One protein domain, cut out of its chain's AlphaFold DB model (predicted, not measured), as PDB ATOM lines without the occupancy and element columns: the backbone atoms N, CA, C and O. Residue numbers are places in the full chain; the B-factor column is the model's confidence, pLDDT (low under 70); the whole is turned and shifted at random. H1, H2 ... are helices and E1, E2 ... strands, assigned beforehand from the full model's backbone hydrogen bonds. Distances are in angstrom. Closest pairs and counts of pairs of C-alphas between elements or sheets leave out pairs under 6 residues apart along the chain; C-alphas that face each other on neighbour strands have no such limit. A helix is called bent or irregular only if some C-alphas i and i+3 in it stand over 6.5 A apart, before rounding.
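Overview. This is residues 409 to 520 of the 626 residues of an uncharacterized protein of Candidatus Protochlamydia naegleriophila (UniProt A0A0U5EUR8). A four-stranded antiparallel sheet, E1 to E4, forms a slab with helix H3 over one face, and H4 folds back beside H3 as the second half of a helical hairpin. A separate strand hairpin, E5 and E6, lies beyond the E4 edge, short H2 sits by H4 near the end of E4, and H5 lies out at one end, farthest from the mean of the C-alphas. The 112 printed residues hold five named helices and six named strands, in the order E1 E2 E3 H1 E4 H2 E5 E6 H3 H4 H5, a mixed class. The whole is compact, with a radius of gyration of the C-alphas of 13.6 A, and spans 38 by 34 by 26 A.

Along the chain. The sheet has E1, residues 409 to 412, starting at C-alpha 409 (151.765, 142.193, 115.335), E2, 422 to 426, E3, 431 to 434, and E4, 454 to 456. E5, residues 466 to 471, is 14.3 A long, and E6, 474 to 479, 15.7 A. H3, residues 480 to 491, is 16.3 A long and begins at C-alpha 480 (138.646, 156.337, 120.537). H4, residues 501 to 510, is 14.3 A long. H1 is residues 436 to 441, H2 457 to 461, and H5 512 to 519, ending at C-alpha 519 (163.332, 148.867, 119.803). H5 is neither bent nor irregular, but only just: C-alphas 516 and 519 are 6.0 A apart.

Arrangement. E1, E2 and E3 form a meander, each strand the antiparallel neighbour of the one before. N 411 and O 423 are 2.8 A apart, N 424 and O 433 2.9 A, and, between E3 and edge strand E4, N 432 and O 455 2.9 A, within hydrogen-bond range. H3 is on this sheet at a height over the sheet of 10.4 A, over E3 and E4 and only just not over E2, on which 2 of its 12 C-alphas fall. On the local plane it runs slantwise to the strands, at 33 degrees to E3. H3, with residues 484 to 488 alone, touches H4, opposite ways at a shallow tilt of 34 degrees, only just short of steep; their closest C-alphas, of Lys 485 and Glu 502, are 6.7 A apart. H2 touches H4, the closest C-alphas being those of Leu 457 and Ala 509, 4.7 A. H1 is at the sheet's level, with a height over the sheet of 3.0 A, its local plane only just fitted, to 6 C-alphas. In the hairpin of E5 and E6, apart from E4, N 476 and O 469 are 2.8 A apart. In H1 to H5 every O i to N i+4 pair is within hydrogen-bond range.

Size, cuts and confidence. The C-alphas of Gly 473 and Gln 518, the two farthest apart, are 41.8 A from each other. The printed part has no cut, and the long link is H1 to E4, 12 residues. Mean pLDDT of the printed part is 89.1; residues 415 to 419 are under 70.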
ATOM      1  N   MET A 409     152.153 143.209 114.367       89.69
ATOM      2  CA  MET A 409     151.765 142.193 115.335       89.69
ATOM      3  C   MET A 409     150.323 141.777 115.080       89.69
ATOM      4  O   MET A 409     149.478 142.613 114.769       89.69
ATOM      5  N   LEU A 410     150.049 140.484 115.174       88.62
ATOM      6  CA  LEU A 410     148.796 139.853 114.814       88.62
ATOM      7  C   LEU A 410     148.369 138.870 115.900       88.62
ATOM      8  O   LEU A 410     149.165 138.060 116.377       88.62
ATOM      9  N   LEU A 411     147.081 138.915 116.215       89.81
ATOM     10  CA  LEU A 411     146.369 137.874 116.929       89.81
ATOM     11  C   LEU A 411     145.301 137.326 115.977       89.81
ATOM     12  O   LEU A 411     144.396 138.054 115.556       89.81
ATOM     13  N   LYS A 412     145.449 136.063 115.573       86.94
ATOM     14  CA  LYS A 412     144.585 135.400 114.584       86.94
ATOM     15  C   LYS A 412     143.683 134.397 115.293       86.94
ATOM     16  O   LYS A 412     144.157 133.347 115.709       86.94
ATOM     17  N   GLY A 413     142.398 134.726 115.397       80.00
ATOM     18  CA  GLY A 413     141.384 133.845 115.971       80.00
ATOM     19  C   GLY A 413     141.099 132.608 115.113       80.00
ATOM     20  O   GLY A 413     141.696 132.404 114.049       80.00
ATOM     21  N   LYS A 414     140.163 131.774 115.572       71.25
ATOM     22  CA  LYS A 414     139.834 130.499 114.923       71.25
ATOM     23  C   LYS A 414     139.222 130.723 113.533       71.25
ATOM     24  O   LYS A 414     138.359 131.572 113.338       71.25
ATOM     25  N   GLY A 415     139.698 129.967 112.543       63.53
ATOM     26  CA  GLY A 415     139.247 130.021 111.147       63.53
ATOM     27  C   GLY A 415     140.328 129.527 110.182       63.53
ATOM     28  O   GLY A 415     141.502 129.482 110.547       63.53
ATOM     29  N   THR A 416     139.953 129.168 108.953       57.31
ATOM     30  CA  THR A 416     140.897 128.705 107.923       57.31
ATOM     31  C   THR A 416     141.292 129.839 106.968       57.31
ATOM     32  O   THR A 416     140.454 130.601 106.477       57.31
ATOM     33  N   GLY A 417     142.596 129.959 106.694       62.66
ATOM     34  CA  GLY A 417     143.143 130.889 105.700       62.66
ATOM     35  C   GLY A 417     142.756 132.359 105.922       62.66
ATOM     36  O   GLY A 417     142.995 132.929 106.985       62.66
ATOM     37  N   HIS A 418     142.177 132.983 104.892       61.50
ATOM     38  CA  HIS A 418     141.793 134.402 104.881       61.50
ATOM     39  C   HIS A 418     140.513 134.725 105.671       61.50
ATOM     40  O   HIS A 418     140.187 135.902 105.837       61.50
ATOM     41  N   ASN A 419     139.800 133.707 106.159       69.12
ATOM     42  CA  ASN A 419     138.530 133.874 106.865       69.12
ATOM     43  C   ASN A 419     138.694 134.000 108.385       69.12
ATOM     44  O   ASN A 419     137.717 134.272 109.076       69.12
ATOM     45  N   SER A 420     139.906 133.823 108.920       80.38
ATOM     46  CA  SER A 420     140.155 134.009 110.349       80.38
ATOM     47  C   SER A 420     140.016 135.486 110.743       80.38
ATOM     48  O   SER A 420     140.559 136.356 110.045       80.38
ATOM     49  N   PRO A 421     139.351 135.807 111.866       83.00
ATOM     50  CA  PRO A 421     139.395 137.148 112.429       83.00
ATOM     51  C   PRO A 421     140.833 137.467 112.861       83.00
ATOM     52  O   PRO A 421     141.461 136.691 113.577       83.00
ATOM     53  N   ILE A 422     141.377 138.595 112.398       87.00
ATOM     54  CA  ILE A 422     142.740 139.034 112.731       87.00
ATOM     55  C   ILE A 422     142.678 140.414 113.365       87.00
ATOM     56  O   ILE A 422     142.385 141.391 112.666       87.00
ATOM     57  N   LEU A 423     143.005 140.479 114.654       89.94
ATOM     58  CA  LEU A 423     143.382 141.707 115.345       89.94
ATOM     59  C   LEU A 423     144.836 141.997 114.979       89.94
ATOM     60  O   LEU A 423     145.701 141.142 115.153       89.94
ATOM     61  N   GLY A 424     145.105 143.185 114.447       91.38
ATOM     62  CA  GLY A 424     146.458 143.614 114.120       91.38
ATOM     63  C   GLY A 424     146.825 144.940 114.768       91.38
ATOM     64  O   GLY A 424     145.994 145.842 114.859       91.38
ATOM     65  N   ILE A 425     148.087 145.062 115.167       92.62
ATOM     66  CA  ILE A 425     148.743 146.327 115.502       92.62
ATOM     67  C   ILE A 425     149.857 146.523 114.476       92.62
ATOM     68  O   ILE A 425     150.796 145.728 114.405       92.62
ATOM     69  N   ASP A 426     149.734 147.557 113.650       90.88
ATOM     70  CA  ASP A 426     150.716 147.913 112.627       90.88
ATOM     71  C   ASP A 426     151.453 149.174 113.084       90.88
ATOM     72  O   ASP A 426     150.909 150.278 113.043       90.88
ATOM     73  N   LEU A 427     152.693 149.003 113.553       89.50
ATOM     74  CA  LEU A 427     153.523 150.101 114.060       89.50
ATOM     75  C   LEU A 427     154.039 151.003 112.936       89.50
ATOM     76  O   LEU A 427     154.443 152.134 113.182       89.50
ATOM     77  N   LEU A 428     154.036 150.529 111.688       84.31
ATOM     78  CA  LEU A 428     154.485 151.326 110.551       84.31
ATOM     79  C   LEU A 428     153.369 152.231 110.049       84.31
ATOM     80  O   LEU A 428     153.629 153.394 109.755       84.31
ATOM     81  N   ARG A 429     152.128 151.737 110.027       84.62
ATOM     82  CA  ARG A 429     150.933 152.542 109.729       84.62
ATOM     83  C   ARG A 429     150.394 153.305 110.934       84.62
ATOM     84  O   ARG A 429     149.631 154.243 110.736       84.62
ATOM     85  N   GLY A 430     150.794 152.919 112.141       90.12
ATOM     86  CA  GLY A 430     150.400 153.566 113.387       90.12
ATOM     87  C   GLY A 430     148.945 153.324 113.744       90.12
ATOM     88  O   GLY A 430     148.255 154.246 114.166       90.12
ATOM     89  N   ASN A 431     148.447 152.100 113.560       93.00
ATOM     90  CA  ASN A 431     147.056 151.781 113.859       93.00
ATOM     91  C   ASN A 431     146.857 150.391 114.472       93.00
ATOM     92  O   ASN A 431     147.563 149.429 114.166       93.00
ATOM     93  N   ILE A 432     145.820 150.287 115.301       94.25
ATOM     94  CA  ILE A 432     145.182 149.017 115.647       94.25
ATOM     95  C   ILE A 432     144.002 148.801 114.700       94.25
ATOM     96  O   ILE A 432     143.305 149.748 114.308       94.25
ATOM     97  N   TYR A 433     143.791 147.565 114.269       92.62
ATOM     98  CA  TYR A 433     142.741 147.244 113.317       92.62
ATOM     99  C   TYR A 433     142.227 145.819 113.482       92.62
ATOM    100  O   TYR A 433     142.878 144.949 114.060       92.62
ATOM    101  N   LEU A 434     141.064 145.586 112.887       89.94
ATOM    102  CA  LEU A 434     140.509 144.265 112.673       89.94
ATOM    103  C   LEU A 434     140.350 144.039 111.171       89.94
ATOM    104  O   LEU A 434     139.922 144.934 110.435       89.94
ATOM    105  N   ASN A 435     140.724 142.860 110.678       87.44
ATOM    106  CA  ASN A 435     140.509 142.545 109.266       87.44
ATOM    107  C   ASN A 435     139.002 142.474 108.924       87.44
ATOM    108  O   ASN A 435     138.129 142.519 109.795       87.44
ATOM    109  N   LYS A 436     138.682 142.370 107.626       85.12
ATOM    110  CA  LYS A 436     137.286 142.305 107.155       85.12
ATOM    111  C   LYS A 436     136.531 141.116 107.760       85.12
ATOM    112  O   LYS A 436     135.377 141.279 108.133       85.12
ATOM    113  N   ALA A 437     137.189 139.959 107.880       84.75
ATOM    114  CA  ALA A 437     136.600 138.768 108.481       84.75
ATOM    115  C   ALA A 437     136.202 139.017 109.943       84.75
ATOM    116  O   ALA A 437     135.053 138.797 110.302       84.75
ATOM    117  N   GLY A 438     137.097 139.581 110.756       85.06
ATOM    118  CA  GLY A 438     136.782 139.932 112.138       85.06
ATOM    119  C   GLY A 438     135.710 141.011 112.252       85.06
ATOM    120  O   GLY A 438     134.815 140.881 113.079       85.06
ATOM    121  N   SER A 439     135.751 142.036 111.395       86.25
ATOM    122  CA  SER A 439     134.744 143.111 111.405       86.25
ATOM    123  C   SER A 439     133.335 142.599 111.081       86.25
ATOM    124  O   SER A 439     132.362 143.213 111.499       86.25
ATOM    125  N   ALA A 440     133.225 141.487 110.345       84.19
ATOM    126  CA  ALA A 440     131.960 140.808 110.076       84.19
ATOM    127  C   ALA A 440     131.597 139.749 111.135       84.19
ATOM    128  O   ALA A 440     130.430 139.387 111.258       84.19
ATOM    129  N   TYR A 441     132.589 139.227 111.861       83.12
ATOM    130  CA  TYR A 441     132.428 138.148 112.835       83.12
ATOM    131  C   TYR A 441     131.897 138.650 114.184       83.12
ATOM    132  O   TYR A 441     130.955 138.072 114.726       83.12
ATOM    133  N   PHE A 442     132.480 139.721 114.732       83.50
ATOM    134  CA  PHE A 442     132.050 140.255 116.026       83.50
ATOM    135  C   PHE A 442     130.869 141.209 115.862       83.50
ATOM    136  O   PHE A 442     130.866 142.083 114.993       83.50
ATOM    137  N   LYS A 443     129.871 141.047 116.731       82.19
ATOM    138  CA  LYS A 443     128.704 141.928 116.798       82.19
ATOM    139  C   LYS A 443     129.038 143.217 117.549       82.19
ATOM    140  O   LYS A 443     129.992 143.257 118.323       82.19
ATOM    141  N   ASP A 444     128.247 144.252 117.289       82.94
ATOM    142  CA  ASP A 444     128.227 145.518 118.033       82.94
ATOM    143  C   ASP A 444     129.580 146.263 118.068       82.94
ATOM    144  O   ASP A 444     129.871 147.061 118.966       82.94
ATOM    145  N   LEU A 445     130.428 146.016 117.062       89.75
ATOM    146  CA  LEU A 445     131.712 146.689 116.918       89.75
ATOM    147  C   LEU A 445     131.537 148.154 116.492       89.75
ATOM    148  O   LEU A 445     130.716 148.452 115.625       89.75
ATOM    149  N   PRO A 446     132.375 149.070 117.005       91.44
ATOM    150  CA  PRO A 446     132.439 150.434 116.502       91.44
ATOM    151  C   PRO A 446     133.187 150.471 115.166       91.44
ATOM    152  O   PRO A 446     134.418 150.462 115.112       91.44
ATOM    153  N   LEU A 447     132.443 150.513 114.063       91.88
ATOM    154  CA  LEU A 447     133.005 150.516 112.711       91.88
ATOM    155  C   LEU A 447     133.145 151.942 112.169       91.88
ATOM    156  O   LEU A 447     132.332 152.814 112.455       91.88
ATOM    157  N   ASN A 448     134.163 152.202 111.355       88.25
ATOM    158  CA  ASN A 448     134.274 153.466 110.624       88.25
ATOM    159  C   ASN A 448     133.341 153.495 109.393       88.25
ATOM    160  O   ASN A 448     132.668 152.513 109.079       88.25
ATOM    161  N   ALA A 449     133.346 154.603 108.641       84.06
ATOM    162  CA  ALA A 449     132.529 154.779 107.432       84.06
ATOM    163  C   ALA A 449     132.746 153.703 106.345       84.06
ATOM    164  O   ALA A 449     131.878 153.489 105.506       84.06
ATOM    165  N   ASN A 450     133.882 152.999 106.372       83.50
ATOM    166  CA  ASN A 450     134.195 151.902 105.455       83.50
ATOM    167  C   ASN A 450     133.809 150.522 106.015       83.50
ATOM    168  O   ASN A 450     134.287 149.508 105.501       83.50
ATOM    169  N   LEU A 451     132.995 150.476 107.077       86.06
ATOM    170  CA  LEU A 451     132.562 149.257 107.768       86.06
ATOM    171  C   LEU A 451     133.736 148.414 108.291       86.06
ATOM    172  O   LEU A 451     133.716 147.184 108.247       86.06
ATOM    173  N   LYS A 452     134.799 149.081 108.757       88.50
ATOM    174  CA  LYS A 452     135.988 148.435 109.327       88.50
ATOM    175  C   LYS A 452     136.282 148.992 110.708       88.50
ATOM    176  O   LYS A 452     136.178 150.199 110.920       88.50
ATOM    177  N   PHE A 453     136.735 148.137 111.617       91.44
ATOM    178  CA  PHE A 453     137.344 148.607 112.855       91.44
ATOM    179  C   PHE A 453     138.810 148.977 112.598       91.44
ATOM    180  O   PHE A 453     139.624 148.135 112.208       91.44
ATOM    181  N   SER A 454     139.151 150.248 112.802       93.69
ATOM    182  CA  SER A 454     140.537 150.703 112.890       93.69
ATOM    183  C   SER A 454     140.613 152.020 113.647       93.69
ATOM    184  O   SER A 454     139.773 152.898 113.445       93.69
ATOM    185  N   ILE A 455     141.625 152.147 114.499       94.88
ATOM    186  CA  ILE A 455     141.904 153.337 115.299       94.88
ATOM    187  C   ILE A 455     143.388 153.664 115.138       94.88
ATOM    188  O   ILE A 455     144.224 152.760 115.230       94.88
ATOM    189  N   GLN A 456     143.722 154.931 114.878       95.12
ATOM    190  CA  GLN A 456     145.121 155.357 114.870       95.12
ATOM    191  C   GLN A 456     145.659 155.335 116.303       95.12
ATOM    192  O   GLN A 456     144.989 155.771 117.236       95.12
ATOM    193  N   LEU A 457     146.876 154.838 116.492       95.25
ATOM    194  CA  LEU A 457     147.526 154.792 117.800       95.25
ATOM    195  C   LEU A 457     147.715 156.210 118.360       95.25
ATOM    196  O   LEU A 457     147.435 156.437 119.534       95.25
ATOM    197  N   ALA A 458     148.059 157.188 117.516       94.50
ATOM    198  CA  ALA A 458     148.132 158.599 117.906       94.50
ATOM    199  C   ALA A 458     146.827 159.112 118.552       94.50
ATOM    200  O   ALA A 458     146.866 159.840 119.544       94.50
ATOM    201  N   ASP A 459     145.670 158.666 118.057       95.62
ATOM    202  CA  ASP A 459     144.365 159.070 118.582       95.62
ATOM    203  C   ASP A 459     144.060 158.451 119.960       95.62
ATOM    204  O   ASP A 459     143.260 158.985 120.724       95.62
ATOM    205  N   LEU A 460     144.713 157.341 120.325       96.00
ATOM    206  CA  LEU A 460     144.579 156.723 121.652       96.00
ATOM    207  C   LEU A 460     145.399 157.446 122.729       96.00
ATOM    208  O   LEU A 460     145.111 157.301 123.926       96.00
ATOM    209  N   GLN A 461     146.394 158.248 122.335       92.44
ATOM    210  CA  GLN A 461     147.230 159.007 123.268       92.44
ATOM    211  C   GLN A 461     146.407 160.043 124.040       92.44
ATOM    212  O   GLN A 461     146.577 160.187 125.250       92.44
ATOM    213  N   ASN A 462     145.459 160.705 123.366       92.19
ATOM    214  CA  ASN A 462     144.551 161.671 123.973       92.19
ATOM    215  C   ASN A 462     143.239 160.989 124.424       92.19
ATOM    216  O   ASN A 462     142.465 160.547 123.576       92.19
ATOM    217  N   PRO A 463     142.915 160.957 125.732       92.12
ATOM    218  CA  PRO A 463     141.673 160.357 126.228       92.12
ATOM    219  C   PRO A 463     140.389 160.989 125.671       92.12
ATOM    220  O   PRO A 463     139.341 160.346 125.680       92.12
ATOM    221  N   LEU A 464     140.464 162.245 125.218       93.56
ATOM    222  CA  LEU A 464     139.330 163.023 124.719       93.56
ATOM    223  C   LEU A 464     139.184 162.976 123.195       93.56
ATOM    224  O   LEU A 464     138.180 163.462 122.679       93.56
ATOM    225  N   ALA A 465     140.159 162.424 122.467       95.31
ATOM    226  CA  ALA A 465     140.047 162.311 121.021       95.31
ATOM    227  C   ALA A 465     138.870 161.387 120.663       95.31
ATOM    228  O   ALA A 465     138.692 160.307 121.243       95.31
ATOM    229  N   SER A 466     138.039 161.844 119.732       95.12
ATOM    230  CA  SER A 466     136.762 161.221 119.396       95.12
ATOM    231  C   SER A 466     136.583 161.062 117.899       95.12
ATOM    232  O   SER A 466     136.938 161.950 117.126       95.12
ATOM    233  N   GLY A 467     135.920 159.974 117.518       92.69
ATOM    234  CA  GLY A 467     135.505 159.699 116.151       92.69
ATOM    235  C   GLY A 467     134.000 159.477 116.056       92.69
ATOM    236  O   GLY A 467     133.301 159.324 117.062       92.69
ATOM    237  N   VAL A 468     133.502 159.446 114.822       94.06
ATOM    238  CA  VAL A 468     132.144 158.987 114.519       94.06
ATOM    239  C   VAL A 468     132.226 157.531 114.081       94.06
ATOM    240  O   VAL A 468     132.945 157.202 113.136       94.06
ATOM    241  N   TYR A 469     131.488 156.673 114.776       94.44
ATOM    242  CA  TYR A 469     131.452 155.235 114.552       94.44
ATOM    243  C   TYR A 469     130.035 154.779 114.231       94.44
ATOM    244  O   TYR A 469     129.070 155.304 114.775       94.44
ATOM    245  N   LEU A 470     129.918 153.777 113.371       91.75
ATOM    246  CA  LEU A 470     128.699 153.018 113.168       91.75
ATOM    247  C   LEU A 470     128.649 151.905 114.219       91.75
ATOM    248  O   LEU A 470     129.525 151.043 114.237       91.75
ATOM    249  N   VAL A 471     127.640 151.943 115.083       89.25
ATOM    250  CA  VAL A 471     127.359 150.923 116.102       89.25
ATOM    251  C   VAL A 471     125.903 150.525 115.932       89.25
ATOM    252  O   VAL A 471     125.032 151.387 115.961       89.25
ATOM    253  N   ASP A 472     125.645 149.241 115.695       84.44
ATOM    254  CA  ASP A 472     124.295 148.697 115.482       84.44
ATOM    255  C   ASP A 472     123.530 149.375 114.328       84.44
ATOM    256  O   ASP A 472     122.312 149.508 114.346       84.44
ATOM    257  N   GLY A 473     124.262 149.839 113.308       84.25
ATOM    258  CA  GLY A 473     123.696 150.574 112.172       84.25
ATOM    259  C   GLY A 473     123.439 152.063 112.432       84.25
ATOM    260  O   GLY A 473     123.073 152.779 111.502       84.25
ATOM    261  N   GLU A 474     123.693 152.561 113.644       89.88
ATOM    262  CA  GLU A 474     123.544 153.970 114.007       89.88
ATOM    263  C   GLU A 474     124.894 154.684 114.095       89.88
ATOM    264  O   GLU A 474     125.867 154.162 114.645       89.88
ATOM    265  N   GLN A 475     124.961 155.916 113.589       93.12
ATOM    266  CA  GLN A 475     126.137 156.760 113.783       93.12
ATOM    267  C   GLN A 475     126.157 157.320 115.205       93.12
ATOM    268  O   GLN A 475     125.231 158.007 115.633       93.12
ATOM    269  N   ARG A 476     127.244 157.062 115.930       93.62
ATOM    270  CA  ARG A 476     127.474 157.538 117.295       93.62
ATOM    271  C   ARG A 476     128.839 158.204 117.391       93.62
ATOM    272  O   ARG A 476     129.841 157.668 116.918       93.62
ATOM    273  N   SER A 477     128.886 159.367 118.032       94.25
ATOM    274  CA  SER A 477     130.150 159.983 118.436       94.25
ATOM    275  C   SER A 477     130.609 159.364 119.754       94.25
ATOM    276  O   SER A 477     129.828 159.265 120.700       94.25
ATOM    277  N   MET A 478     131.862 158.917 119.814       95.44
ATOM    278  CA  MET A 478     132.480 158.406 121.039       95.44
ATOM    279  C   MET A 478     133.995 158.591 121.009       95.44
ATOM    280  O   MET A 478     134.594 158.782 119.947       95.44
ATOM    281  N   THR A 479     134.626 158.525 122.182       96.62
ATOM    282  CA  THR A 479     136.088 158.582 122.271       96.62
ATOM    283  C   THR A 479     136.715 157.334 121.656       96.62
ATOM    284  O   THR A 479     136.146 156.240 121.708       96.62
ATOM    285  N   HIS A 480     137.918 157.474 121.103       96.06
ATOM    286  CA  HIS A 480     138.646 156.337 120.537       96.06
ATOM    287  C   HIS A 480     138.954 155.266 121.590       96.06
ATOM    288  O   HIS A 480     138.900 154.076 121.288       96.06
ATOM    289  N   ARG A 481     139.188 155.663 122.849       95.94
ATOM    290  CA  ARG A 481     139.341 154.718 123.967       95.94
ATOM    291  C   ARG A 481     138.045 153.966 124.277       95.94
ATOM    292  O   ARG A 481     138.089 152.759 124.466       95.94
ATOM    293  N   ALA A 482     136.884 154.627 124.240       95.19
ATOM    294  CA  ALA A 482     135.600 153.940 124.404       95.19
ATOM    295  C   ALA A 482     135.313 152.963 123.249       95.19
ATOM    296  O   ALA A 482     134.788 151.872 123.477       95.19
ATOM    297  N   ALA A 483     135.690 153.327 122.019       94.75
ATOM    298  CA  ALA A 483     135.601 152.431 120.869       94.75
ATOM    299  C   ALA A 483     136.542 151.221 121.014       94.75
ATOM    300  O   ALA A 483     136.122 150.085 120.788       94.75
ATOM    301  N   LEU A 484     137.790 151.441 121.444       95.12
ATOM    302  CA  LEU A 484     138.746 150.373 121.744       95.12
ATOM    303  C   LEU A 484     138.203 149.432 122.824       95.12
ATOM    304  O   LEU A 484     138.228 148.219 122.634       95.12
ATOM    305  N   LYS A 485     137.662 149.981 123.912       94.44
ATOM    306  CA  LYS A 485     137.067 149.209 125.001       94.44
ATOM    307  C   LYS A 485     135.934 148.304 124.521       94.44
ATOM    308  O   LYS A 485     135.973 147.106 124.769       94.44
ATOM    309  N   ARG A 486     134.970 148.852 123.771       92.12
ATOM    310  CA  ARG A 486     133.868 148.062 123.187       92.12
ATOM    311  C   ARG A 486     134.379 146.929 122.303       92.12
ATOM    312  O   ARG A 486     133.851 145.825 122.354       92.12
ATOM    313  N   PHE A 487     135.410 147.200 121.507       90.19
ATOM    314  CA  PHE A 487     136.058 146.173 120.702       90.19
ATOM    315  C   PHE A 487     136.695 145.077 121.565       90.19
ATOM    316  O   PHE A 487     136.467 143.899 121.301       90.19
ATOM    317  N   ILE A 488     137.467 145.450 122.588       91.56
ATOM    318  CA  ILE A 488     138.113 144.492 123.492       91.56
ATOM    319  C   ILE A 488     137.051 143.638 124.173       91.56
ATOM    320  O   ILE A 488     137.172 142.420 124.147       91.56
ATOM    321  N   ASP A 489     135.988 144.247 124.699       91.00
ATOM    322  CA  ASP A 489     134.895 143.536 125.365       91.00
ATOM    323  C   ASP A 489     134.211 142.529 124.414       91.00
ATOM    324  O   ASP A 489     133.937 141.398 124.814       91.00
ATOM    325  N   ALA A 490     134.016 142.889 123.138       88.06
ATOM    326  CA  ALA A 490     133.446 141.996 122.122       88.06
ATOM    327  C   ALA A 490     134.397 140.858 121.700       88.06
ATOM    328  O   ALA A 490     133.950 139.754 121.389       88.06
ATOM    329  N   ALA A 491     135.707 141.115 121.678       86.69
ATOM    330  CA  ALA A 491     136.721 140.165 121.222       86.69
ATOM    331  C   ALA A 491     137.322 139.309 122.352       86.69
ATOM    332  O   ALA A 491     137.982 138.305 122.075       86.69
ATOM    333  N   LYS A 492     137.094 139.682 123.619       88.12
ATOM    334  CA  LYS A 492     137.772 139.138 124.803       88.12
ATOM    335  C   LYS A 492     137.712 137.621 124.900       88.12
ATOM    336  O   LYS A 492     138.741 136.989 125.115       88.12
ATOM    337  N   THR A 493     136.520 137.047 124.748       84.06
ATOM    338  CA  THR A 493     136.305 135.603 124.905       84.06
ATOM    339  C   THR A 493     136.915 134.806 123.759       84.06
ATOM    340  O   THR A 493     137.582 133.810 124.011       84.06
ATOM    341  N   GLU A 494     136.719 135.245 122.514       81.88
ATOM    342  CA  GLU A 494     137.179 134.506 121.328       81.88
ATOM    343  C   GLU A 494     138.697 134.601 121.134       81.88
ATOM    344  O   GLU A 494     139.332 133.655 120.673       81.88
ATOM    345  N   LEU A 495     139.286 135.751 121.475       84.88
ATOM    346  CA  LEU A 495     140.717 136.012 121.311       84.88
ATOM    347  C   LEU A 495     141.510 135.859 122.617       84.88
ATOM    348  O   LEU A 495     142.705 136.142 122.620       84.88
ATOM    349  N   HIS A 496     140.864 135.431 123.709       87.38
ATOM    350  CA  HIS A 496     141.471 135.255 125.034       87.38
ATOM    351  C   HIS A 496     142.263 136.488 125.514       87.38
ATOM    352  O   HIS A 496     143.399 136.390 125.978       87.38
ATOM    353  N   LEU A 497     141.664 137.676 125.385       91.25
ATOM    354  CA  LEU A 497     142.326 138.927 125.766       91.25
ATOM    355  C   LEU A 497     142.357 139.077 127.302       91.25
ATOM    356  O   LEU A 497     141.301 138.970 127.936       91.25
ATOM    357  N   PRO A 498     143.522 139.354 127.921       92.88
ATOM    358  CA  PRO A 498     143.615 139.563 129.364       92.88
ATOM    359  C   PRO A 498     142.987 140.896 129.802       92.88
ATOM    360  O   PRO A 498     142.809 141.813 129.001       92.88
ATOM    361  N   ASP A 499     142.684 141.029 131.096       93.56
ATOM    362  CA  ASP A 499     142.048 142.231 131.662       93.56
ATOM    363  C   ASP A 499     142.881 143.507 131.474       93.56
ATOM    364  O   ASP A 499     142.328 144.584 131.268       93.56
ATOM    365  N   ASP A 500     144.210 143.384 131.494       94.88
ATOM    366  CA  ASP A 500     145.148 144.494 131.312       94.88
ATOM    367  C   ASP A 500     145.449 144.811 129.832       94.88
ATOM    368  O   ASP A 500     146.268 145.688 129.544       94.88
ATOM    369  N   PHE A 501     144.785 144.142 128.878       95.00
ATOM    370  CA  PHE A 501     145.026 144.326 127.443       95.00
ATOM    371  C   PHE A 501     144.780 145.770 126.987       95.00
ATOM    372  O   PHE A 501     145.605 146.330 126.266       95.00
ATOM    373  N   GLU A 502     143.676 146.388 127.426       95.31
ATOM    374  CA  GLU A 502     143.318 147.773 127.079       95.31
ATOM    375  C   GLU A 502     144.427 148.746 127.492       95.31
ATOM    376  O   GLU A 502     144.961 149.484 126.659       95.31
ATOM    377  N   ASP A 503     144.834 148.684 128.759       96.38
ATOM    378  CA  ASP A 503     145.867 149.556 129.306       96.38
ATOM    379  C   ASP A 503     147.223 149.318 128.639       96.38
ATOM    380  O   ASP A 503     147.987 150.261 128.438       96.38
ATOM    381  N   ASN A 504     147.549 148.073 128.278       96.88
ATOM    382  CA  ASN A 504     148.800 147.754 127.589       96.88
ATOM    383  C   ASN A 504     148.814 148.308 126.156       96.88
ATOM    384  O   ASN A 504     149.842 148.827 125.721       96.88
ATOM    385  N   VAL A 505     147.683 148.268 125.442       96.44
ATOM    386  CA  VAL A 505     147.538 148.884 124.109       96.44
ATOM    387  C   VAL A 505     147.608 150.409 124.195       96.44
ATOM    388  O   VAL A 505     148.249 151.039 123.355       96.44
ATOM    389  N   ILE A 506     147.006 151.021 125.218       96.75
ATOM    390  CA  ILE A 506     147.114 152.469 125.443       96.75
ATOM    391  C   ILE A 506     148.565 152.856 125.752       96.75
ATOM    392  O   ILE A 506     149.073 153.819 125.176       96.75
ATOM    393  N   THR A 507     149.266 152.101 126.606       96.81
ATOM    394  CA  THR A 507     150.697 152.328 126.856       96.81
ATOM    395  C   THR A 507     151.513 152.167 125.574       96.81
ATOM    396  O   THR A 507     152.381 152.995 125.312       96.81
ATOM    397  N   LEU A 508     151.223 151.160 124.745       96.88
ATOM    398  CA  LEU A 508     151.867 150.994 123.441       96.88
ATOM    399  C   LEU A 508     151.674 152.238 122.571       96.88
ATOM    400  O   LEU A 508     152.642 152.766 122.033       96.88
ATOM    401  N   ALA A 509     150.442 152.738 122.473       96.75
ATOM    402  CA  ALA A 509     150.110 153.921 121.688       96.75
ATOM    403  C   ALA A 509     150.840 155.187 122.169       96.75
ATOM    404  O   ALA A 509     151.288 155.990 121.351       96.75
ATOM    405  N   LEU A 510     151.003 155.347 123.487       95.19
ATOM    406  CA  LEU A 510     151.765 156.446 124.094       95.19
ATOM    407  C   LEU A 510     153.268 156.383 123.794       95.19
ATOM    408  O   LEU A 510     153.942 157.401 123.915       95.19
ATOM    409  N   ASN A 511     153.789 155.214 123.415       94.81
ATOM    410  CA  ASN A 511     155.216 154.985 123.199       94.81
ATOM    411  C   ASN A 511     155.542 154.504 121.774       94.81
ATOM    412  O   ASN A 511     156.659 154.058 121.528       94.81
ATOM    413  N   GLU A 512     154.602 154.599 120.826       93.81
ATOM    414  CA  GLU A 512     154.752 154.088 119.454       93.81
ATOM    415  C   GLU A 512     156.041 154.593 118.785       93.81
ATOM    416  O   GLU A 512     156.816 153.805 118.242       93.81
ATOM    417  N   GLU A 513     156.298 155.900 118.857       90.12
ATOM    418  CA  GLU A 513     157.483 156.516 118.255       90.12
ATOM    419  C   GLU A 513     158.782 156.004 118.895       90.12
ATOM    420  O   GLU A 513     159.752 155.700 118.195       90.12
ATOM    421  N   GLU A 514     158.800 155.842 120.220       89.69
ATOM    422  CA  GLU A 514     159.962 155.327 120.944       89.69
ATOM    423  C   GLU A 514     160.207 153.844 120.623       89.69
ATOM    424  O   GLU A 514     161.352 153.442 120.421       89.69
ATOM    425  N   ILE A 515     159.147 153.039 120.468       92.81
ATOM    426  CA  ILE A 515     159.246 151.641 120.023       92.81
ATOM    427  C   ILE A 515     159.895 151.581 118.636       92.81
ATOM    428  O   ILE A 515     160.875 150.858 118.443       92.81
ATOM    429  N   VAL A 516     159.393 152.357 117.671       88.19
ATOM    430  CA  VAL A 516     159.917 152.348 116.295       88.19
ATOM    431  C   VAL A 516     161.377 152.806 116.250       88.19
ATOM    432  O   VAL A 516     162.182 152.244 115.509       88.19
ATOM    433  N   THR A 517     161.741 153.814 117.039       84.88
ATOM    434  CA  THR A 517     163.076 154.425 116.985       84.88
ATOM    435  C   THR A 517     164.123 153.719 117.845       84.88
ATOM    436  O   THR A 517     165.298 153.733 117.464       84.88
ATOM    437  N   GLN A 518     163.740 153.094 118.963       84.69
ATOM    438  CA  GLN A 518     164.677 152.500 119.925       84.69
ATOM    439  C   GLN A 518     164.629 150.967 119.991       84.69
ATOM    440  O   GLN A 518     165.661 150.369 120.281       84.69
ATOM    441  N   ILE A 519     163.482 150.334 119.722       88.06
ATOM    442  CA  ILE A 519     163.332 148.867 119.803       88.06
ATOM    443  C   ILE A 519     163.415 148.227 118.418       88.06
ATOM    444  O   ILE A 519     164.122 147.236 118.240       88.06
ATOM    445  N   LEU A 520     162.692 148.767 117.433       86.88
ATOM    446  CA  LEU A 520     162.676 148.179 116.096       86.88
ATOM    447  C   LEU A 520     163.996 148.414 115.347       86.88
ATOM    448  O   LEU A 520     164.656 149.450 115.487       86.88
TER     449      LEU A 520